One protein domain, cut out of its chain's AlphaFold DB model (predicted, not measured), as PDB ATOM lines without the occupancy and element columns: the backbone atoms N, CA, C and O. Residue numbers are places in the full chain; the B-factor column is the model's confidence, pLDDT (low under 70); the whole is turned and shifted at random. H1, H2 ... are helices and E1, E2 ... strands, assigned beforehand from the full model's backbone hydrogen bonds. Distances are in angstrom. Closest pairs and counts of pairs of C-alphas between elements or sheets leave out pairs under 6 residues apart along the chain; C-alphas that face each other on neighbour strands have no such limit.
ATOM      1  N   GLU A  15      12.014 -28.077  61.548       81.31
ATOM      2  CA  GLU A  15      11.247 -28.852  62.537       81.31
ATOM      3  C   GLU A  15      10.720 -30.166  61.951       81.31
ATOM      4  O   GLU A  15      10.593 -31.170  62.646       81.31
ATOM      5  N   GLU A  16      10.471 -30.183  60.643       80.81
ATOM      6  CA  GLU A  16       9.983 -31.349  59.909       80.81
ATOM      7  C   GLU A  16      11.122 -32.251  59.406       80.81
ATOM      8  O   GLU A  16      10.874 -33.258  58.739       80.81
ATOM      9  N   GLY A  17      12.373 -31.925  59.751       87.12
ATOM     10  CA  GLY A  17      13.550 -32.751  59.495       87.12
ATOM     11  C   GLY A  17      14.367 -32.359  58.265       87.12
ATOM     12  O   GLY A  17      15.302 -33.088  57.928       87.12
ATOM     13  N   ALA A  18      14.063 -31.236  57.605       91.81
ATOM     14  CA  ALA A  18      14.963 -30.673  56.602       91.81
ATOM     15  C   ALA A  18      16.233 -30.145  57.287       91.81
ATOM     16  O   ALA A  18      16.180 -29.631  58.403       91.81
ATOM     17  N   ARG A  19      17.397 -30.280  56.643       94.25
ATOM     18  CA  ARG A  19      18.683 -29.911  57.259       94.25
ATOM     19  C   ARG A  19      19.553 -29.104  56.316       94.25
ATOM     20  O   ARG A  19      19.626 -29.396  55.125       94.25
ATOM     21  N   LEU A  20      20.270 -28.148  56.891       95.56
ATOM     22  CA  LEU A  20      21.349 -27.424  56.234       95.56
ATOM     23  C   LEU A  20      22.691 -27.952  56.737       95.56
ATOM     24  O   LEU A  20      22.866 -28.170  57.933       95.56
ATOM     25  N   LEU A  21      23.634 -28.168  55.824       95.81
ATOM     26  CA  LEU A  21      24.982 -28.625  56.152       95.81
ATOM     27  C   LEU A  21      26.008 -27.649  55.588       95.81
ATOM     28  O   LEU A  21      26.119 -27.491  54.372       95.81
ATOM     29  N   PHE A  22      26.777 -27.023  56.476       96.44
ATOM     30  CA  PHE A  22      27.927 -26.211  56.096       96.44
ATOM     31  C   PHE A  22      29.151 -27.106  55.884       96.44
ATOM     32  O   PHE A  22      29.468 -27.956  56.719       96.44
ATOM     33  N   ARG A  23      29.856 -26.920  54.768       94.94
ATOM     34  CA  ARG A  23      31.105 -27.627  54.466       94.94
ATOM     35  C   ARG A  23      32.154 -26.648  53.959       94.94
ATOM     36  O   ARG A  23      31.920 -25.957  52.977       94.94
ATOM     37  N   ALA A  24      33.338 -26.665  54.559       91.94
ATOM     38  CA  ALA A  24      34.510 -25.943  54.073       91.94
ATOM     39  C   ALA A  24      35.519 -26.956  53.503       91.94
ATOM     40  O   ALA A  24      36.321 -27.500  54.261       91.94
ATOM     41  N   PRO A  25      35.461 -27.287  52.197       83.00
ATOM     42  CA  PRO A  25      36.377 -28.257  51.590       83.00
ATOM     43  C   PRO A  25      37.842 -27.781  51.567       83.00
ATOM     44  O   PRO A  25      38.734 -28.581  51.304       83.00
ATOM     45  N   GLY A  26      38.101 -26.504  51.858       82.50
ATOM     46  CA  GLY A  26      39.435 -25.933  52.012       82.50
ATOM     47  C   GLY A  26      39.377 -24.566  52.696       82.50
ATOM     48  O   GLY A  26      38.323 -24.147  53.170       82.50
ATOM     49  N   LYS A  27      40.512 -23.857  52.735       82.44
ATOM     50  CA  LYS A  27      40.582 -22.502  53.312       82.44
ATOM     51  C   LYS A  27      39.870 -21.458  52.448       82.44
ATOM     52  O   LYS A  27      39.208 -20.588  52.995       82.44
ATOM     53  N   GLU A  28      39.911 -21.619  51.126       88.31
ATOM     54  CA  GLU A  28      39.451 -20.595  50.173       88.31
ATOM     55  C   GLU A  28      37.978 -20.691  49.767       88.31
ATOM     56  O   GLU A  28      37.466 -19.829  49.051       88.31
ATOM     57  N   SER A  29      37.260 -21.732  50.193       94.12
ATOM     58  CA  SER A  29      35.858 -21.908  49.809       94.12
ATOM     59  C   SER A  29      35.034 -22.626  50.863       94.12
ATOM     60  O   SER A  29      35.536 -23.421  51.661       94.12
ATOM     61  N   TRP A  30      33.737 -22.352  50.836       95.69
ATOM     62  CA  TRP A  30      32.738 -23.093  51.587       95.69
ATOM     63  C   TRP A  30      31.503 -23.335  50.721       95.69
ATOM     64  O   TRP A  30      31.268 -22.646  49.728       95.69
ATOM     65  N   ARG A  31      30.712 -24.341  51.087       96.56
ATOM     66  CA  ARG A  31      29.415 -24.632  50.481       96.56
ATOM     67  C   ARG A  31      28.361 -24.921  51.537       96.56
ATOM     68  O   ARG A  31      28.675 -25.436  52.611       96.56
ATOM     69  N   LEU A  32      27.120 -24.603  51.197       97.06
ATOM     70  CA  LEU A  32      25.937 -24.948  51.967       97.06
ATOM     71  C   LEU A  32      25.102 -25.937  51.162       97.06
ATOM     72  O   LEU A  32      24.743 -25.669  50.010       97.06
ATOM     73  N   ASP A  33      24.773 -27.062  51.782       96.88
ATOM     74  CA  ASP A  33      23.903 -28.070  51.191       96.88
ATOM     75  C   ASP A  33      22.584 -28.171  51.940       96.88
ATOM     76  O   ASP A  33      22.530 -28.046  53.163       96.88
ATOM     77  N   TYR A  34      21.536 -28.455  51.184       95.56
ATOM     78  CA  TYR A  34      20.194 -28.722  51.657       95.56
ATOM     79  C   TYR A  34      19.900 -30.221  51.578       95.56
ATOM     80  O   TYR A  34      20.101 -30.856  50.540       95.56
ATOM     81  N   SER A  35      19.405 -30.782  52.675       94.94
ATOM     82  CA  SER A  35      18.854 -32.133  52.749       94.94
ATOM     83  C   SER A  35      17.343 -32.019  52.958       94.94
ATOM     84  O   SER A  35      16.934 -31.480  53.993       94.94
ATOM     85  N   PRO A  36      16.506 -32.512  52.026       93.25
ATOM     86  CA  PRO A  36      15.059 -32.485  52.196       93.25
ATOM     87  C   PRO A  36      14.629 -33.365  53.376       93.25
ATOM     88  O   PRO A  36      15.297 -34.342  53.719       93.25
ATOM     89  N   ALA A  37      13.497 -33.022  53.991       92.31
ATOM     90  CA  ALA A  37      12.895 -33.849  55.032       92.31
ATOM     91  C   ALA A  37      12.431 -35.207  54.470       92.31
ATOM     92  O   ALA A  37      11.895 -35.230  53.357       92.31
ATOM     93  N   PRO A  38      12.498 -36.306  55.249       90.69
ATOM     94  CA  PRO A  38      12.009 -37.618  54.814       90.69
ATOM     95  C   PRO A  38      10.552 -37.591  54.334       90.69
ATOM     96  O   PRO A  38      10.216 -38.114  53.279       90.69
ATOM     97  N   ARG A  39       9.684 -36.858  55.041       89.88
ATOM     98  CA  ARG A  39       8.282 -36.705  54.633       89.88
ATOM     99  C   ARG A  39       8.137 -36.010  53.275       89.88
ATOM    100  O   ARG A  39       7.232 -36.342  52.516       89.88
ATOM    101  N   ALA A  40       8.995 -35.034  52.969       90.12
ATOM    102  CA  ALA A  40       8.966 -34.351  51.678       90.12
ATOM    103  C   ALA A  40       9.387 -35.293  50.543       90.12
ATOM    104  O   ALA A  40       8.761 -35.283  49.486       90.12
ATOM    105  N   THR A  41      10.394 -36.138  50.777       90.38
ATOM    106  CA  THR A  41      10.836 -37.133  49.795       90.38
ATOM    107  C   THR A  41       9.775 -38.209  49.584       90.38
ATOM    108  O   THR A  41       9.457 -38.492  48.437       90.38
ATOM    109  N   ASP A  42       9.113 -38.689  50.643       90.19
ATOM    110  CA  ASP A  42       8.015 -39.664  50.529       90.19
ATOM    111  C   ASP A  42       6.837 -39.122  49.705       90.19
ATOM    112  O   ASP A  42       6.206 -39.845  48.932       90.19
ATOM    113  N   VAL A  43       6.494 -37.841  49.892       90.31
ATOM    114  CA  VAL A  43       5.434 -37.178  49.118       90.31
ATOM    115  C   VAL A  43       5.846 -37.050  47.652       90.31
ATOM    116  O   VAL A  43       5.038 -37.347  46.771       90.31
ATOM    117  N   ALA A  44       7.090 -36.647  47.390       90.00
ATOM    118  CA  ALA A  44       7.602 -36.482  46.036       90.00
ATOM    119  C   ALA A  44       7.680 -37.817  45.277       90.00
ATOM    120  O   ALA A  44       7.228 -37.881  44.139       90.00
ATOM    121  N   GLU A  45       8.159 -38.891  45.911       90.75
ATOM    122  CA  GLU A  45       8.238 -40.235  45.314       90.75
ATOM    123  C   GLU A  45       6.853 -40.782  44.941       90.75
ATOM    124  O   GLU A  45       6.681 -41.394  43.886       90.75
ATOM    125  N   LYS A  46       5.831 -40.511  45.765       89.81
ATOM    126  CA  LYS A  46       4.444 -40.912  45.475       89.81
ATOM    127  C   LYS A  46       3.842 -40.172  44.283       89.81
ATOM    128  O   LYS A  46       3.040 -40.749  43.554       89.81
ATOM    129  N   LEU A  47       4.165 -38.889  44.123       88.38
ATOM    130  CA  LEU A  47       3.587 -38.033  43.083       88.38
ATOM    131  C   LEU A  47       4.375 -38.077  41.772       88.38
ATOM    132  O   LEU A  47       3.802 -37.863  40.706       88.38
ATOM    133  N   ASN A  48       5.674 -38.353  41.846       87.31
ATOM    134  CA  ASN A  48       6.566 -38.439  40.705       87.31
ATOM    135  C   ASN A  48       7.460 -39.686  40.833       87.31
ATOM    136  O   ASN A  48       8.535 -39.606  41.424       87.31
ATOM    137  N   PRO A  49       7.073 -40.823  40.227       84.50
ATOM    138  CA  PRO A  49       7.866 -42.054  40.270       84.50
ATOM    139  C   PRO A  49       9.266 -41.938  39.646       84.50
ATOM    140  O   PRO A  49      10.118 -42.784  39.898       84.50
ATOM    141  N   ALA A  50       9.510 -40.917  38.815       86.38
ATOM    142  CA  ALA A  50      10.823 -40.645  38.231       86.38
ATOM    143  C   ALA A  50      11.718 -39.780  39.139       86.38
ATOM    144  O   ALA A  50      12.871 -39.514  38.793       86.38
ATOM    145  N   PHE A  51      11.203 -39.307  40.278       87.75
ATOM    146  CA  PHE A  51      11.990 -38.554  41.244       87.75
ATOM    147  C   PHE A  51      13.064 -39.451  41.866       87.75
ATOM    148  O   PHE A  51      12.781 -40.523  42.392       87.75
ATOM    149  N   TYR A  52      14.307 -38.974  41.832       86.00
ATOM    150  CA  TYR A  52      15.439 -39.625  42.473       86.00
ATOM    151  C   TYR A  52      16.001 -38.718  43.563       86.00
ATOM    152  O   TYR A  52      16.472 -37.611  43.292       86.00
ATOM    153  N   ASN A  53      15.977 -39.199  44.802       85.88
ATOM    154  CA  ASN A  53      16.485 -38.450  45.937       85.88
ATOM    155  C   ASN A  53      18.020 -38.534  46.023       85.88
ATOM    156  O   ASN A  53      18.578 -39.539  46.458       85.88
ATOM    157  N   GLN A  54      18.712 -37.440  45.694       83.44
ATOM    158  CA  GLN A  54      20.172 -37.330  45.841       83.44
ATOM    159  C   GLN A  54      20.642 -37.167  47.297       83.44
ATOM    160  O   GLN A  54      21.840 -37.036  47.543       83.44
ATOM    161  N   GLN A  55      19.718 -37.158  48.266       84.69
ATOM    162  CA  GLN A  55      19.909 -36.904  49.701       84.69
ATOM    163  C   GLN A  55      20.433 -35.504  50.050       84.69
ATOM    164  O   GLN A  55      20.099 -34.981  51.110       84.69
ATOM    165  N   ARG A  56      21.261 -34.890  49.200       90.44
ATOM    166  CA  ARG A  56      21.881 -33.583  49.423       90.44
ATOM    167  C   ARG A  56      21.959 -32.800  48.125       90.44
ATOM    168  O   ARG A  56      22.430 -33.317  47.117       90.44
ATOM    169  N   TYR A  57      21.595 -31.530  48.203       94.75
ATOM    170  CA  TYR A  57      21.610 -30.599  47.087       94.75
ATOM    171  C   TYR A  57      22.425 -29.373  47.477       94.75
ATOM    172  O   TYR A  57      22.128 -28.726  48.480       94.75
ATOM    173  N   THR A  58      23.463 -29.047  46.713       96.31
ATOM    174  CA  THR A  58      24.242 -27.829  46.957       96.31
ATOM    175  C   THR A  58      23.407 -26.614  46.568       96.31
ATOM    176  O   THR A  58      22.967 -26.501  45.428       96.31
ATOM    177  N   ILE A  59      23.178 -25.712  47.524       96.81
ATOM    178  CA  ILE A  59      22.344 -24.516  47.332       96.81
ATOM    179  C   ILE A  59      23.158 -23.225  47.335       96.81
ATOM    180  O   ILE A  59      22.711 -22.228  46.766       96.81
ATOM    181  N   ILE A  60      24.353 -23.233  47.936       97.38
ATOM    182  CA  ILE A  60      25.299 -22.114  47.895       97.38
ATOM    183  C   ILE A  60      26.726 -22.651  47.786       97.38
ATOM    184  O   ILE A  60      27.111 -23.551  48.528       97.38
ATOM    185  N   GLU A  61      27.518 -22.045  46.911       96.88
ATOM    186  CA  GLU A  61      28.974 -22.168  46.854       96.88
ATOM    187  C   GLU A  61      29.590 -20.778  46.990       96.88
ATOM    188  O   GLU A  61      29.160 -19.842  46.320       96.88
ATOM    189  N   CYS A  62      30.597 -20.625  47.841       96.25
ATOM    190  CA  CYS A  62      31.257 -19.346  48.059       96.25
ATOM    191  C   CYS A  62      32.773 -19.465  47.927       96.25
ATOM    192  O   CYS A  62      33.387 -20.404  48.438       96.25
ATOM    193  N   GLN A  63      33.362 -18.478  47.255       94.00
ATOM    194  CA  GLN A  63      34.800 -18.275  47.135       94.00
ATOM    195  C   GLN A  63      35.197 -17.094  48.023       94.00
ATOM    196  O   GLN A  63      34.735 -15.971  47.798       94.00
ATOM    197  N   ARG A  64      36.031 -17.353  49.039       89.75
ATOM    198  CA  ARG A  64      36.343 -16.380  50.094       89.75
ATOM    199  C   ARG A  64      37.141 -15.189  49.571       89.75
ATOM    200  O   ARG A  64      36.741 -14.055  49.800       89.75
ATOM    201  N   GLU A  65      38.210 -15.439  48.817       85.81
ATOM    202  CA  GLU A  65      39.112 -14.386  48.316       85.81
ATOM    203  C   GLU A  65      38.403 -13.346  47.436       85.81
ATOM    204  O   GLU A  65      38.777 -12.175  47.425       85.81
ATOM    205  N   LEU A  66      37.373 -13.769  46.698       86.38
ATOM    206  CA  LEU A  66      36.675 -12.920  45.733       86.38
ATOM    207  C   LEU A  66      35.392 -12.281  46.292       86.38
ATOM    208  O   LEU A  66      34.803 -11.439  45.615       86.38
ATOM    209  N   ASP A  67      34.937 -12.680  47.487       91.00
ATOM    210  CA  ASP A  67      33.594 -12.379  48.016       91.00
ATOM    211  C   ASP A  67      32.481 -12.627  46.983       91.00
ATOM    212  O   ASP A  67      31.602 -11.793  46.724       91.00
ATOM    213  N   VAL A  68      32.561 -13.806  46.360       94.81
ATOM    214  CA  VAL A  68      31.622 -14.293  45.348       94.81
ATOM    215  C   VAL A  68      30.881 -15.490  45.925       94.81
ATOM    216  O   VAL A  68      31.485 -16.519  46.229       94.81
ATOM    217  N   ALA A  69      29.561 -15.378  46.041       96.44
ATOM    218  CA  ALA A  69      28.687 -16.480  46.420       96.44
ATOM    219  C   ALA A  69      27.730 -16.809  45.278       96.44
ATOM    220  O   ALA A  69      26.928 -15.978  44.857       96.44
ATOM    221  N   ARG A  70      27.790 -18.034  44.772       97.38
ATOM    222  CA  ARG A  70      26.857 -18.564  43.788       97.38
ATOM    223  C   ARG A  70      25.769 -19.348  44.504       97.38
ATOM    224  O   ARG A  70      26.046 -20.317  45.199       97.38
ATOM    225  N   THR A  71      24.529 -18.927  44.315       97.75
ATOM    226  CA  THR A  71      23.345 -19.634  44.806       97.75
ATOM    227  C   THR A  71      22.727 -20.456  43.680       97.75
ATOM    228  O   THR A  71      22.753 -20.037  42.520       97.75
ATOM    229  N   PHE A  72      22.148 -21.602  44.030       97.56
ATOM    230  CA  PHE A  72      21.455 -22.510  43.116       97.56
ATOM    231  C   PHE A  72      19.999 -22.633  43.569       97.56
ATOM    232  O   PHE A  72      19.699 -23.430  44.457       97.56
ATOM    233  N   PRO A  73      19.093 -21.790  43.045       96.69
ATOM    234  CA  PRO A  73      17.707 -21.792  43.484       96.69
ATOM    235  C   PRO A  73      16.989 -23.094  43.121       96.69
ATOM    236  O   PRO A  73      16.989 -23.503  41.959       96.69
ATOM    237  N   LEU A  74      16.331 -23.704  44.104       94.88
ATOM    238  CA  LEU A  74      15.625 -24.977  43.972       94.88
ATOM    239  C   LEU A  74      14.129 -24.819  44.220       94.88
ATOM    240  O   LEU A  74      13.680 -23.978  45.003       94.88
ATOM    241  N   ASN A  75      13.342 -25.683  43.593       92.69
ATOM    242  CA  ASN A  75      11.944 -25.863  43.946       92.69
ATOM    243  C   ASN A  75      11.817 -26.854  45.117       92.69
ATOM    244  O   ASN A  75      12.045 -28.051  44.976       92.69
ATOM    245  N   VAL A  76      11.447 -26.341  46.287       91.50
ATOM    246  CA  VAL A  76      11.341 -27.102  47.547       91.50
ATOM    247  C   VAL A  76       9.927 -27.609  47.848       91.50
ATOM    248  O   VAL A  76       9.701 -28.219  48.891       91.50
ATOM    249  N   ALA A  77       8.952 -27.354  46.973       89.81
ATOM    250  CA  ALA A  77       7.583 -27.806  47.184       89.81
ATOM    251  C   ALA A  77       7.467 -29.299  46.847       89.81
ATOM    252  O   ALA A  77       7.498 -29.673  45.676       89.81
ATOM    253  N   ALA A  78       7.300 -30.147  47.864       88.62
ATOM    254  CA  ALA A  78       7.288 -31.608  47.722       88.62
ATOM    255  C   ALA A  78       6.166 -32.135  46.817       88.62
ATOM    256  O   ALA A  78       6.291 -33.190  46.204       88.62
ATOM    257  N   SER A  79       5.060 -31.394  46.722       88.06
ATOM    258  CA  SER A  79       3.938 -31.727  45.842       88.06
ATOM    259  C   SER A  79       4.125 -31.270  44.395       88.06
ATOM    260  O   SER A  79       3.245 -31.493  43.566       88.06
ATOM    261  N   SER A  80       5.223 -30.578  44.084       88.06
ATOM    262  CA  SER A  80       5.507 -30.092  42.739       88.06
ATOM    263  C   SER A  80       6.206 -31.173  41.909       88.06
ATOM    264  O   SER A  80       7.143 -31.797  42.407       88.06
ATOM    265  N   PRO A  81       5.862 -31.339  40.616       85.69
ATOM    266  CA  PRO A  81       6.609 -32.221  39.714       85.69
ATOM    267  C   PRO A  81       8.104 -31.880  39.627       85.69
ATOM    268  O   PRO A  81       8.926 -32.761  39.382       85.69
ATOM    269  N   GLY A  82       8.449 -30.606  39.847       87.88
ATOM    270  CA  GLY A  82       9.817 -30.095  39.826       87.88
ATOM    271  C   GLY A  82      10.527 -30.116  41.181       87.88
ATOM    272  O   GLY A  82      11.477 -29.359  41.349       87.88
ATOM    273  N   PHE A  83      10.073 -30.894  42.169       92.00
ATOM    274  CA  PHE A  83      10.724 -30.959  43.482       92.00
ATOM    275  C   PHE A  83      12.229 -31.270  43.365       92.00
ATOM    276  O   PHE A  83      12.633 -32.189  42.655       92.00
ATOM    277  N   MET A  84      13.052 -30.476  44.056       92.75
ATOM    278  CA  MET A  84      14.523 -30.483  44.026       92.75
ATOM    279  C   MET A  84      15.165 -30.213  42.654       92.75
ATOM    280  O   MET A  84      16.373 -30.379  42.492       92.75
ATOM    281  N   GLN A  85      14.393 -29.744  41.672       92.25
ATOM    282  CA  GLN A  85      14.919 -29.236  40.405       92.25
ATOM    283  C   GLN A  85      15.168 -27.725  40.490       92.25
ATOM    284  O   GLN A  85      14.740 -27.056  41.439       92.25
ATOM    285  N   GLY A  86      15.874 -27.184  39.492       92.62
ATOM    286  CA  GLY A  86      16.097 -25.745  39.364       92.62
ATOM    287  C   GLY A  86      14.777 -24.971  39.345       92.62
ATOM    288  O   GLY A  86      13.780 -25.427  38.790       92.62
ATOM    289  N   LYS A  87      14.759 -23.803  39.991       92.88
ATOM    290  CA  LYS A  87      13.546 -22.980  40.132       92.88
ATOM    291  C   LYS A  87      13.117 -22.270  38.841       92.88
ATOM    292  O   LYS A  87      11.984 -21.797  38.771       92.88
ATOM    293  N   TYR A  88      14.024 -22.145  37.881       94.56
ATOM    294  CA  TYR A  88      13.819 -21.417  36.633       94.56
ATOM    295  C   TYR A  88      14.111 -22.320  35.432       94.56
ATOM    296  O   TYR A  88      14.716 -23.383  35.593       94.56
ATOM    297  N   ASP A  89      13.674 -21.896  34.248       91.44
ATOM    298  CA  ASP A  89      13.682 -22.719  33.040       91.44
ATOM    299  C   ASP A  89      15.104 -22.901  32.481       91.44
ATOM    300  O   ASP A  89      15.553 -24.022  32.230       91.44
ATOM    301  N   THR A  90      15.839 -21.801  32.305       92.62
ATOM    302  CA  THR A  90      17.203 -21.784  31.747       92.62
ATOM    303  C   THR A  90      18.233 -21.254  32.739       92.62
ATOM    304  O   THR A  90      19.387 -21.700  32.737       92.62
ATOM    305  N   LEU A  91      17.828 -20.352  33.637       95.50
ATOM    306  CA  LEU A  91      18.699 -19.782  34.652       95.50
ATOM    307  C   LEU A  91      18.970 -20.805  35.765       95.50
ATOM    308  O   LEU A  91      18.086 -21.176  36.534       95.50
ATOM    309  N   ARG A  92      20.223 -21.238  35.904       95.94
ATOM    310  CA  ARG A  92      20.629 -22.259  36.886       95.94
ATOM    311  C   ARG A  92      21.135 -21.670  38.193       95.94
ATOM    312  O   ARG A  92      21.013 -22.309  39.236       95.94
ATOM    313  N   SER A  93      21.725 -20.478  38.146       97.50
ATOM    314  CA  SER A  93      22.351 -19.873  39.317       97.50
ATOM    315  C   SER A  93      22.165 -18.365  39.397       97.50
ATOM    316  O   SER A  93      21.952 -17.670  38.401       97.50
ATOM    317  N   ILE A  94      22.274 -17.857  40.623       97.88
ATOM    318  CA  ILE A  94      22.380 -16.428  40.903       97.88
ATOM    319  C   ILE A  94      23.670 -16.199  41.681       97.88
ATOM    320  O   ILE A  94      23.813 -16.664  42.812       97.88
ATOM    321  N   THR A  95      24.594 -15.467  41.073       97.12
ATOM    322  CA  THR A  95      25.883 -15.098  41.649       97.12
ATOM    323  C   THR A  95      25.788 -13.731  42.328       97.12
ATOM    324  O   THR A  95      25.359 -12.749  41.727       97.12
ATOM    325  N   LEU A  96      26.198 -13.658  43.587       96.50
ATOM    326  CA  LEU A  96      26.192 -12.478  44.442       96.50
ATOM    327  C   LEU A  96      27.643 -12.075  44.711       96.50
ATOM    328  O   LEU A  96      28.391 -12.842  45.309       96.50
ATOM    329  N   GLU A  97      28.039 -10.880  44.274       94.69
ATOM    330  CA  GLU A  97      29.403 -10.363  44.462       94.69
ATOM    331  C   GLU A  97      29.404  -9.145  45.392       94.69
ATOM    332  O   GLU A  97      28.640  -8.193  45.179       94.69
ATOM    333  N   GLY A  98      30.277  -9.150  46.402       92.44
ATOM    334  CA  GLY A  98      30.437  -8.032  47.337       92.44
ATOM    335  C   GLY A  98      29.398  -7.996  48.465       92.44
ATOM    336  O   GLY A  98      29.128  -6.926  49.024       92.44
ATOM    337  N   PHE A  99      28.736  -9.118  48.759       92.62
ATOM    338  CA  PHE A  99      27.685  -9.207  49.779       92.62
ATOM    339  C   PHE A  99      28.173  -9.726  51.136       92.62
ATOM    340  O   PHE A  99      27.343  -9.850  52.034       92.62
ATOM    341  N   LYS A 100      29.485  -9.928  51.317       90.56
ATOM    342  CA  LYS A 100      30.109 -10.427  52.554       90.56
ATOM    343  C   LYS A 100      29.649 -11.828  52.956       90.56
ATOM    344  O   LYS A 100      29.520 -12.131  54.137       90.56
ATOM    345  N   LEU A 101      29.385 -12.686  51.972       91.38
ATOM    346  CA  LEU A 101      29.124 -14.105  52.240       91.38
ATOM    347  C   LEU A 101      30.444 -14.874  52.428       91.38
ATOM    348  O   LEU A 101      30.458 -15.942  53.033       91.38
ATOM    349  N   ALA A 102      31.571 -14.325  51.969       89.69
ATOM    350  CA  ALA A 102      32.888 -14.925  52.167       89.69
ATOM    351  C   ALA A 102      33.271 -15.147  53.638       89.69
ATOM    352  O   ALA A 102      34.054 -16.054  53.916       89.69
ATOM    353  N   ASP A 103      32.715 -14.368  54.567       89.25
ATOM    354  CA  ASP A 103      33.119 -14.372  55.976       89.25
ATOM    355  C   ASP A 103      32.464 -15.498  56.798       89.25
ATOM    356  O   ASP A 103      32.914 -15.792  57.903       89.25
ATOM    357  N   CYS A 104      31.451 -16.185  56.259       93.50
ATOM    358  CA  CYS A 104      30.701 -17.208  56.988       93.50
ATOM    359  C   CYS A 104      31.566 -18.428  57.363       93.50
ATOM    360  O   CYS A 104      32.370 -18.924  56.560       93.50
ATOM    361  N   GLN A 105      31.389 -18.950  58.575       93.00
ATOM    362  CA  GLN A 105      32.123 -20.104  59.107       93.00
ATOM    363  C   GLN A 105      31.217 -21.278  59.495       93.00
ATOM    364  O   GLN A 105      31.698 -22.403  59.621       93.00
ATOM    365  N   ASN A 106      29.922 -21.033  59.667       94.94
ATOM    366  CA  ASN A 106      28.923 -22.025  60.055       94.94
ATOM    367  C   ASN A 106      27.567 -21.726  59.378       94.94
ATOM    368  O   ASN A 106      27.470 -20.843  58.523       94.94
ATOM    369  N   VAL A 107      26.525 -22.497  59.705       95.50
ATOM    370  CA  VAL A 107      25.188 -22.326  59.110       95.50
ATOM    371  C   VAL A 107      24.543 -21.021  59.582       95.50
ATOM    372  O   VAL A 107      23.933 -20.322  58.777       95.50
ATOM    373  N   GLU A 108      24.693 -20.684  60.858       95.56
ATOM    374  CA  GLU A 108      24.120 -19.501  61.495       95.56
ATOM    375  C   GLU A 108      24.622 -18.209  60.835       95.56
ATOM    376  O   GLU A 108      23.807 -17.370  60.446       95.56
ATOM    377  N   ASP A 109      25.930 -18.104  60.587       95.56
ATOM    378  CA  ASP A 109      26.550 -16.976  59.886       95.56
ATOM    379  C   ASP A 109      25.967 -16.810  58.475       95.56
ATOM    380  O   ASP A 109      25.751 -15.692  58.003       95.56
ATOM    381  N   VAL A 110      25.710 -17.924  57.774       95.38
ATOM    382  CA  VAL A 110      25.108 -17.885  56.433       95.38
ATOM    383  C   VAL A 110      23.671 -17.384  56.514       95.38
ATOM    384  O   VAL A 110      23.279 -16.535  55.714       95.38
ATOM    385  N   LEU A 111      22.882 -17.870  57.476       95.19
ATOM    386  CA  LEU A 111      21.504 -17.419  57.667       95.19
ATOM    387  C   LEU A 111      21.445 -15.918  57.971       95.19
ATOM    388  O   LEU A 111      20.617 -15.217  57.384       95.19
ATOM    389  N   GLU A 112      22.343 -15.413  58.817       95.38
ATOM    390  CA  GLU A 112      22.459 -13.983  59.111       95.38
ATOM    391  C   GLU A 112      22.862 -13.175  57.866       95.38
ATOM    392  O   GLU A 112      22.198 -12.192  57.516       95.38
ATOM    393  N   ALA A 113      23.884 -13.619  57.129       94.69
ATOM    394  CA  ALA A 113      24.332 -12.957  55.904       94.69
ATOM    395  C   ALA A 113      23.227 -12.902  54.832       94.69
ATOM    396  O   ALA A 113      23.046 -11.880  54.161       94.69
ATOM    397  N   LEU A 114      22.422 -13.964  54.703       95.44
ATOM    398  CA  LEU A 114      21.264 -13.984  53.808       95.44
ATOM    399  C   LEU A 114      20.197 -12.955  54.216       95.44
ATOM    400  O   LEU A 114      19.551 -12.363  53.344       95.44
ATOM    401  N   GLN A 115      20.039 -12.662  55.514       94.62
ATOM    402  CA  GLN A 115      19.132 -11.600  55.961       94.62
ATOM    403  C   GLN A 115      19.585 -10.205  55.516       94.62
ATOM    404  O   GLN A 115      18.734  -9.355  55.226       94.62
ATOM    405  N   ALA A 116      20.892  -9.985  55.365       91.94
ATOM    406  CA  ALA A 116      21.457  -8.731  54.875       91.94
ATOM    407  C   ALA A 116      21.317  -8.534  53.352       91.94
ATOM    408  O   ALA A 116      21.594  -7.440  52.843       91.94
ATOM    409  N   LEU A 117      20.862  -9.549  52.604       93.12
ATOM    410  CA  LEU A 117      20.647  -9.418  51.164       93.12
ATOM    411  C   LEU A 117      19.576  -8.367  50.827       93.12
ATOM    412  O   LEU A 117      18.629  -8.146  51.602       93.12
ATOM    413  N   PRO A 118      19.673  -7.734  49.637       90.00
ATOM    414  CA  PRO A 118      18.670  -6.794  49.168       90.00
ATOM    415  C   PRO A 118      17.267  -7.401  49.194       90.00
ATOM    416  O   PRO A 118      17.061  -8.591  48.946       90.00
ATOM    417  N   SER A 119      16.263  -6.565  49.450       90.50
ATOM    418  CA  SER A 119      14.871  -6.984  49.275       90.50
ATOM    419  C   SER A 119      14.651  -7.485  47.846       90.50
ATOM    420  O   SER A 119      15.146  -6.864  46.908       90.50
ATOM    421  N   GLY A 120      13.878  -8.555  47.681       92.06
ATOM    422  CA  GLY A 120      13.642  -9.191  46.385       92.06
ATOM    423  C   GLY A 120      14.300 -10.561  46.257       92.06
ATOM    424  O   GLY A 120      13.823 -11.358  45.461       92.06
ATOM    425  N   PHE A 121      15.315 -10.870  47.062       95.44
ATOM    426  CA  PHE A 121      15.821 -12.236  47.199       95.44
ATOM    427  C   PHE A 121      15.023 -13.015  48.247       95.44
ATOM    428  O   PHE A 121      14.577 -12.443  49.247       95.44
ATOM    429  N   VAL A 122      14.872 -14.318  48.018       94.81
ATOM    430  CA  VAL A 122      14.399 -15.264  49.032       94.81
ATOM    431  C   VAL A 122      15.563 -15.522  49.985       94.81
ATOM    432  O   VAL A 122      16.604 -16.023  49.570       94.81
ATOM    433  N   LYS A 123      15.388 -15.129  51.247       93.94
ATOM    434  CA  LYS A 123      16.461 -15.099  52.255       93.94
ATOM    435  C   LYS A 123      16.552 -16.368  53.091       93.94
ATOM    436  O   LYS A 123      17.563 -16.603  53.733       93.94
ATOM    437  N   ASP A 124      15.487 -17.154  53.105       93.12
ATOM    438  CA  ASP A 124      15.424 -18.394  53.861       93.12
ATOM    439  C   ASP A 124      15.775 -19.579  52.933       93.12
ATOM    440  O   ASP A 124      15.055 -19.823  51.952       93.12
ATOM    441  N   PRO A 125      16.875 -20.308  53.209       92.81
ATOM    442  CA  PRO A 125      17.282 -21.479  52.436       92.81
ATOM    443  C   PRO A 125      16.229 -22.583  52.346       92.81
ATOM    444  O   PRO A 125      16.165 -23.263  51.322       92.81
ATOM    445  N   TYR A 126      15.374 -22.745  53.362       92.19
ATOM    446  CA  TYR A 126      14.311 -23.756  53.354       92.19
ATOM    447  C   TYR A 126      13.234 -23.463  52.302       92.19
ATOM    448  O   TYR A 126      12.494 -24.361  51.917       92.19
ATOM    449  N   PHE A 127      13.192 -22.235  51.768       91.12
ATOM    450  CA  PHE A 127      12.330 -21.834  50.652       91.12
ATOM    451  C   PHE A 127      13.034 -21.880  49.283       91.12
ATOM    452  O   PHE A 127      12.533 -21.319  48.301       91.12
ATOM    453  N   GLY A 128      14.196 -22.537  49.206       91.44
ATOM    454  CA  GLY A 128      14.883 -22.839  47.951       91.44
ATOM    455  C   GLY A 128      15.610 -21.659  47.310       91.44
ATOM    456  O   GLY A 128      15.981 -21.749  46.145       91.44
ATOM    457  N   LEU A 129      15.822 -20.557  48.042       95.00
ATOM    458  CA  LEU A 129      16.518 -19.354  47.562       95.00
ATOM    459  C   LEU A 129      15.923 -18.783  46.246       95.00
ATOM    460  O   LEU A 129      14.778 -19.049  45.851       95.00
ATOM    461  N   GLY A 130      16.676 -17.900  45.590       95.38
ATOM    462  CA  GLY A 130      16.276 -17.240  44.351       95.38
ATOM    463  C   GLY A 130      15.690 -15.848  44.566       95.38
ATOM    464  O   GLY A 130      16.063 -15.137  45.499       95.38
ATOM    465  N   ILE A 131      14.772 -15.448  43.687       94.88
ATOM    466  CA  ILE A 131      14.055 -14.177  43.781       94.88
ATOM    467  C   ILE A 131      12.598 -14.386  44.185       94.88
ATOM    468  O   ILE A 131      12.005 -15.448  43.977       94.88
ATOM    469  N   ASN A 132      12.018 -13.351  44.779       93.19
ATOM    470  CA  ASN A 132      10.623 -13.337  45.168       93.19
ATOM    471  C   ASN A 132       9.717 -13.361  43.930       93.19
ATOM    472  O   ASN A 132      10.005 -12.769  42.888       93.19
ATOM    473  N   PHE A 133       8.583 -14.041  44.066       89.12
ATOM    474  CA  PHE A 133       7.654 -14.289  42.964       89.12
ATOM    475  C   PHE A 133       7.030 -13.011  42.373       89.12
ATOM    476  O   PHE A 133       6.647 -12.994  41.203       89.12
ATOM    477  N   ASP A 134       6.923 -11.937  43.158       88.50
ATOM    478  CA  ASP A 134       6.406 -10.628  42.733       88.50
ATOM    479  C   ASP A 134       7.306  -9.939  41.699       88.50
ATOM    480  O   ASP A 134       6.829  -9.129  40.906       88.50
ATOM    481  N   ILE A 135       8.589 -10.295  41.673       93.38
ATOM    482  CA  ILE A 135       9.586  -9.731  40.759       93.38
ATOM    483  C   ILE A 135      10.147 -10.766  39.779       93.38
ATOM    484  O   ILE A 135      11.151 -10.502  39.119       93.38
ATOM    485  N   ARG A 136       9.475 -11.918  39.639       93.12
ATOM    486  CA  ARG A 136       9.872 -13.018  38.740       93.12
ATOM    487  C   ARG A 136      10.114 -12.588  37.294       93.12
ATOM    488  O   ARG A 136      10.984 -13.147  36.642       93.12
ATOM    489  N   TYR A 137       9.431 -11.534  36.839       94.81
ATOM    490  CA  TYR A 137       9.593 -10.960  35.502       94.81
ATOM    491  C   TYR A 137      11.033 -10.529  35.195       94.81
ATOM    492  O   TYR A 137      11.395 -10.435  34.027       94.81
ATOM    493  N   ILE A 138      11.861 -10.271  36.216       95.12
ATOM    494  CA  ILE A 138      13.295 -10.032  36.024       95.12
ATOM    495  C   ILE A 138      13.975 -11.296  35.486       95.12
ATOM    496  O   ILE A 138      14.680 -11.201  34.488       95.12
ATOM    497  N   ILE A 139      13.737 -12.463  36.102       95.56
ATOM    498  CA  ILE A 139      14.276 -13.737  35.602       95.56
ATOM    499  C   ILE A 139      13.651 -14.055  34.244       95.56
ATOM    500  O   ILE A 139      14.396 -14.214  33.288       95.56
ATOM    501  N   GLU A 140      12.319 -14.030  34.122       94.81
ATOM    502  CA  GLU A 140      11.630 -14.372  32.864       94.81
ATOM    503  C   GLU A 140      12.106 -13.511  31.677       94.81
ATOM    504  O   GLU A 140      12.095 -13.954  30.534       94.81
ATOM    505  N   SER A 141      12.520 -12.262  31.923       96.06
ATOM    506  CA  SER A 141      13.080 -11.395  30.879       96.06
ATOM    507  C   SER A 141      14.520 -11.759  30.518       96.06
ATOM    508  O   SER A 141      14.888 -11.657  29.351       96.06
ATOM    509  N   ILE A 142      15.331 -12.164  31.497       95.75
ATOM    510  CA  ILE A 142      16.723 -12.584  31.283       95.75
ATOM    511  C   ILE A 142      16.768 -13.937  30.565       95.75
ATOM    512  O   ILE A 142      17.576 -14.108  29.661       95.75
ATOM    513  N   GLU A 143      15.873 -14.865  30.907       94.12
ATOM    514  CA  GLU A 143      15.804 -16.205  30.304       94.12
ATOM    515  C   GLU A 143      15.430 -16.201  28.818       94.12
ATOM    516  O   GLU A 143      15.674 -17.182  28.122       94.12
ATOM    517  N   ARG A 144      14.894 -15.086  28.304       94.81
ATOM    518  CA  ARG A 144      14.680 -14.879  26.861       94.81
ATOM    519  C   ARG A 144      15.979 -14.682  26.081       94.81
ATOM    520  O   ARG A 144      15.936 -14.643  24.856       94.81
ATOM    521  N   MET A 145      17.102 -14.467  26.762       93.06
ATOM    522  CA  MET A 145      18.408 -14.362  26.126       93.06
ATOM    523  C   MET A 145      19.022 -15.752  25.990       93.06
ATOM    524  O   MET A 145      19.360 -16.390  26.989       93.06
ATOM    525  N   ASP A 146      19.212 -16.194  24.750       91.44
ATOM    526  CA  ASP A 146      19.815 -17.494  24.473       91.44
ATOM    527  C   ASP A 146      21.218 -17.609  25.085       91.44
ATOM    528  O   ASP A 146      22.054 -16.706  24.989       91.44
ATOM    529  N   GLY A 147      21.479 -18.748  25.728       91.62
ATOM    530  CA  GLY A 147      22.777 -19.068  26.323       91.62
ATOM    531  C   GLY A 147      23.057 -18.420  27.683       91.62
ATOM    532  O   GLY A 147      24.133 -18.650  28.232       91.62
ATOM    533  N   VAL A 148      22.126 -17.648  28.256       96.06
ATOM    534  CA  VAL A 148      22.269 -17.119  29.619       96.06
ATOM    535  C   VAL A 148      21.785 -18.143  30.645       96.06
ATOM    536  O   VAL A 148      20.628 -18.543  30.638       96.06
ATOM    537  N   SER A 149      22.666 -18.536  31.567       96.50
ATOM    538  CA  SER A 149      22.363 -19.495  32.640       96.50
ATOM    539  C   SER A 149      22.672 -18.978  34.049       96.50
ATOM    540  O   SER A 149      22.373 -19.662  35.026       96.50
ATOM    541  N   ASP A 150      23.283 -17.798  34.180       97.69
ATOM    542  CA  ASP A 150      23.661 -17.205  35.469       97.69
ATOM    543  C   ASP A 150      23.296 -15.718  35.533       97.69
ATOM    544  O   ASP A 150      23.621 -14.941  34.635       97.69
ATOM    545  N   LEU A 151      22.649 -15.305  36.624       97.62
ATOM    546  CA  LEU A 151      22.411 -13.896  36.939       97.62
ATOM    547  C   LEU A 151      23.437 -13.456  37.974       97.62
ATOM    548  O   LEU A 151      23.411 -13.909  39.112       97.62
ATOM    549  N   ARG A 152      24.296 -12.512  37.612       96.75
ATOM    550  CA  ARG A 152      25.310 -11.962  38.505       96.75
ATOM    551  C   ARG A 152      24.926 -10.578  38.997       96.75
ATOM    552  O   ARG A 152      24.871  -9.625  38.223       96.75
ATOM    553  N   VAL A 153      24.706 -10.451  40.300       96.56
ATOM    554  CA  VAL A 153      24.376  -9.190  40.964       96.56
ATOM    555  C   VAL A 153      25.590  -8.694  41.734       96.56
ATOM    556  O   VAL A 153      26.078  -9.357  42.645       96.56
ATOM    557  N   ARG A 154      26.079  -7.507  41.365       95.06
ATOM    558  CA  ARG A 154      27.304  -6.912  41.916       95.06
ATOM    559  C   ARG A 154      26.997  -5.745  42.838       95.06
ATOM    560  O   ARG A 154      26.377  -4.767  42.406       95.06
ATOM    561  N   LYS A 155      27.448  -5.793  44.089       93.38
ATOM    562  CA  LYS A 155      27.398  -4.633  44.987       93.38
ATOM    563  C   LYS A 155      28.509  -3.641  44.616       93.38
ATOM    564  O   LYS A 155      29.647  -4.033  44.397       93.38
ATOM    565  N   GLY A 156      28.193  -2.345  44.549       87.50
ATOM    566  CA  GLY A 156      29.177  -1.290  44.269       87.50
ATOM    567  C   GLY A 156      29.000  -0.606  42.909       87.50
ATOM    568  O   GLY A 156      27.901  -0.152  42.583       87.50
ATOM    569  N   ARG A 157      30.098  -0.445  42.151       79.38
ATOM    570  CA  ARG A 157      30.147   0.407  40.945       79.38
ATOM    571  C   ARG A 157      29.184  -0.075  39.851       79.38
ATOM    572  O   ARG A 157      29.097  -1.263  39.560       79.38
ATOM    573  N   ARG A 158      28.501   0.880  39.207       87.06
ATOM    574  CA  ARG A 158      27.589   0.639  38.069       87.06
ATOM    575  C   ARG A 158      28.306   0.604  36.714       87.06
ATOM    576  O   ARG A 158      27.713   0.168  35.736       87.06
ATOM    577  N   THR A 159      29.539   1.101  36.637       86.06
ATOM    578  CA  THR A 159      30.265   1.288  35.375       86.06
ATOM    579  C   THR A 159      30.432  -0.036  34.629       86.06
ATOM    580  O   THR A 159      30.910  -1.011  35.202       86.06
ATOM    581  N   GLY A 160      30.033  -0.064  33.354       85.88
ATOM    582  CA  GLY A 160      30.074  -1.271  32.523       85.88
ATOM    583  C   GLY A 160      28.966  -2.294  32.813       85.88
ATOM    584  O   GLY A 160      29.086  -3.431  32.372       85.88
ATOM    585  N   LEU A 161      27.915  -1.930  33.561       92.25
ATOM    586  CA  LEU A 161      26.738  -2.768  33.824       92.25
ATOM    587  C   LEU A 161      25.449  -2.056  33.358       92.25
ATOM    588  O   LEU A 161      25.349  -0.837  33.517       92.25
ATOM    589  N   PRO A 162      24.424  -2.786  32.872       94.38
ATOM    590  CA  PRO A 162      24.382  -4.240  32.693       94.38
ATOM    591  C   PRO A 162      25.228  -4.716  31.502       94.38
ATOM    592  O   PRO A 162      25.468  -3.954  30.568       94.38
ATOM    593  N   LYS A 163      25.673  -5.974  31.534       95.19
ATOM    594  CA  LYS A 163      26.372  -6.627  30.415       95.19
ATOM    595  C   LYS A 163      26.135  -8.132  30.419       95.19
ATOM    596  O   LYS A 163      25.815  -8.696  31.463       95.19
ATOM    597  N   VAL A 164      26.343  -8.778  29.276       95.62
ATOM    598  CA  VAL A 164      26.306 -10.240  29.152       95.62
ATOM    599  C   VAL A 164      27.676 -10.739  28.728       95.62
ATOM    600  O   VAL A 164      28.219 -10.272  27.732       95.62
ATOM    601  N   GLU A 165      28.236 -11.672  29.492       91.50
ATOM    602  CA  GLU A 165      29.547 -12.267  29.233       91.50
ATOM    603  C   GLU A 165      29.502 -13.760  29.560       91.50
ATOM    604  O   GLU A 165      29.123 -14.129  30.666       91.50
ATOM    605  N   MET A 166      29.899 -14.613  28.610       89.81
ATOM    606  CA  MET A 166      30.052 -16.066  28.810       89.81
ATOM    607  C   MET A 166      28.831 -16.753  29.460       89.81
ATOM    608  O   MET A 166      28.978 -17.571  30.362       89.81
ATOM    609  N   GLY A 167      27.616 -16.391  29.036       93.81
ATOM    610  CA  GLY A 167      26.376 -16.953  29.590       93.81
ATOM    611  C   GLY A 167      25.971 -16.409  30.967       93.81
ATOM    612  O   GLY A 167      25.027 -16.908  31.580       93.81
ATOM    613  N   THR A 168      26.639 -15.359  31.451       96.56
ATOM    614  CA  THR A 168      26.263 -14.623  32.660       96.56
ATOM    615  C   THR A 168      25.681 -13.259  32.297       96.56
ATOM    616  O   THR A 168      26.348 -12.438  31.664       96.56
ATOM    617  N   TYR A 169      24.471 -12.968  32.776       97.56
ATOM    618  CA  TYR A 169      23.909 -11.619  32.781       97.56
ATOM    619  C   TYR A 169      24.350 -10.892  34.053       97.56
ATOM    620  O   TYR A 169      23.914 -11.224  35.155       97.56
ATOM    621  N   ALA A 170      25.221  -9.895  33.922       96.62
ATOM    622  CA  ALA A 170      25.735  -9.115  35.039       96.62
ATOM    623  C   ALA A 170      24.990  -7.783  35.188       96.62
ATOM    624  O   ALA A 170      24.867  -7.006  34.239       96.62
ATOM    625  N   ILE A 171      24.554  -7.471  36.409       96.38
ATOM    626  CA  ILE A 171      23.862  -6.230  36.767       96.38
ATOM    627  C   ILE A 171      24.357  -5.694  38.112       96.38
ATOM    628  O   ILE A 171      24.758  -6.442  39.002       96.38
ATOM    629  N   SER A 172      24.326  -4.372  38.286       96.44
ATOM    630  CA  SER A 172      24.612  -3.775  39.593       96.44
ATOM    631  C   SER A 172      23.439  -3.981  40.559       96.44
ATOM    632  O   SER A 172      22.274  -3.919  40.160       96.44
ATOM    633  N   ALA A 173      23.726  -4.140  41.848       95.31
ATOM    634  CA  ALA A 173      22.711  -4.240  42.895       95.31
ATOM    635  C   ALA A 173      21.786  -3.006  42.922       95.31
ATOM    636  O   ALA A 173      20.586  -3.136  43.153       95.31
TER     637      ALA A 173
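What this domain is: This is residues 15 to 173 of the 333 residues of an uncharacterized protein of Rhizobium altiplani (UniProt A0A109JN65). One broad, twisted sheet of eight strands makes a wall, with H2, H3 and the loop of residues 116 to 136 between them over one face and the other face largely bare. H2 meets that face near the edge strand E1, H3 lies toward the E8 end, and H1 sits off beyond the strand ends. The printed part has 159 residues with three named helices and eight named strands, in the order E1, E2, H1, E3, E4, E5, H2, H3, E6, E7, E8; the class is mixed, helices and strands, with under half of the residues in named elements. The sheet runs E1, E2, E3, E4, E5, E6, E8, E7 and is mixed, antiparallel but for the parallel pairs E5 with E6 and E6 with E8. The whole is compact, with a radius of gyration of the C-alphas of 15.9 A and spans of 50 by 37 by 25 A.

How they stand to each other: E1, residues 19 to 23, is an edge strand and forms a hairpin with E2, residues 29 to 35, at 161 degrees; N 21 and O 33 are 2.9 A apart. H1, residues 38 to 47, is not on the sheet and is apart from E1. E3, residues 57 to 63, is antiparallel to E2 at 165 degrees, with N 32 and O 60 at 2.9 A. E4, residues 68 to 71, forms a hairpin with E3, with N 70 and O 61 at 2.7 A. E5, residues 93 to 97, forms a hairpin with E4 across a long link, with N 96 and O 69 at 2.7 A; E3, E4 and E5 are a meander, each strand the antiparallel neighbour of the one before. H2, residues 107 to 115, only grazes the sheet with its residues 107 to 110; its closest C-alphas with E1 are those of Phe 22 and Val 107, 5.6 A apart. H3, residues 137 to 142, is apart from H2 and only grazes the sheet with its residues 138 to 142; its closest C-alphas with E8, residues 168 to 172, are those of Ile 142 and Tyr 169, 7.4 A apart. E6, residues 150 to 154, is parallel to E5 at 17 degrees, with N 95 and O 151 at 2.8 A. E5, H2, H3 and E6 are a strand-helix-strand unit, two parallel neighbour strands with helices between, and its crossover is left-handed. E8 is parallel to E6 at 23 degrees, with N 171 and O 152 at 2.8 A. E7, residues 163 to 165, is the other edge strand and forms a hairpin with E8, with N 170 and O 163 at 2.8 A. In H1, H2 and H3, every O i to N i+4 pair is within hydrogen-bond range.

Where its parts are: E1 begins at C-alpha 19, (18.683, -29.911, 57.259), and is 12.9 A long. E2 is 20.1 A long, H1 14.4 A and E3 18.1 A; E4 has 4 residues. E5 is 12.9 A long and H2 12.7 A, with C-alpha 107 at (25.188, -22.326, 59.110). H3 has 6 residues, E6 is 12.7 A long and E7 has 3 residues. E8 is 13.0 A long and ends at C-alpha 172, (24.612, -3.775, 39.593).

The domain as a whole: The two C-alphas farthest apart are those of Lys 46 and Thr 159, at 50.5 A. The printed part has no cut. The links E4 to E5, residues 72 to 92, and H2 to H3, residues 116 to 136, are long. The mean pLDDT of the printed part is 92.5, and no printed residue is under 70.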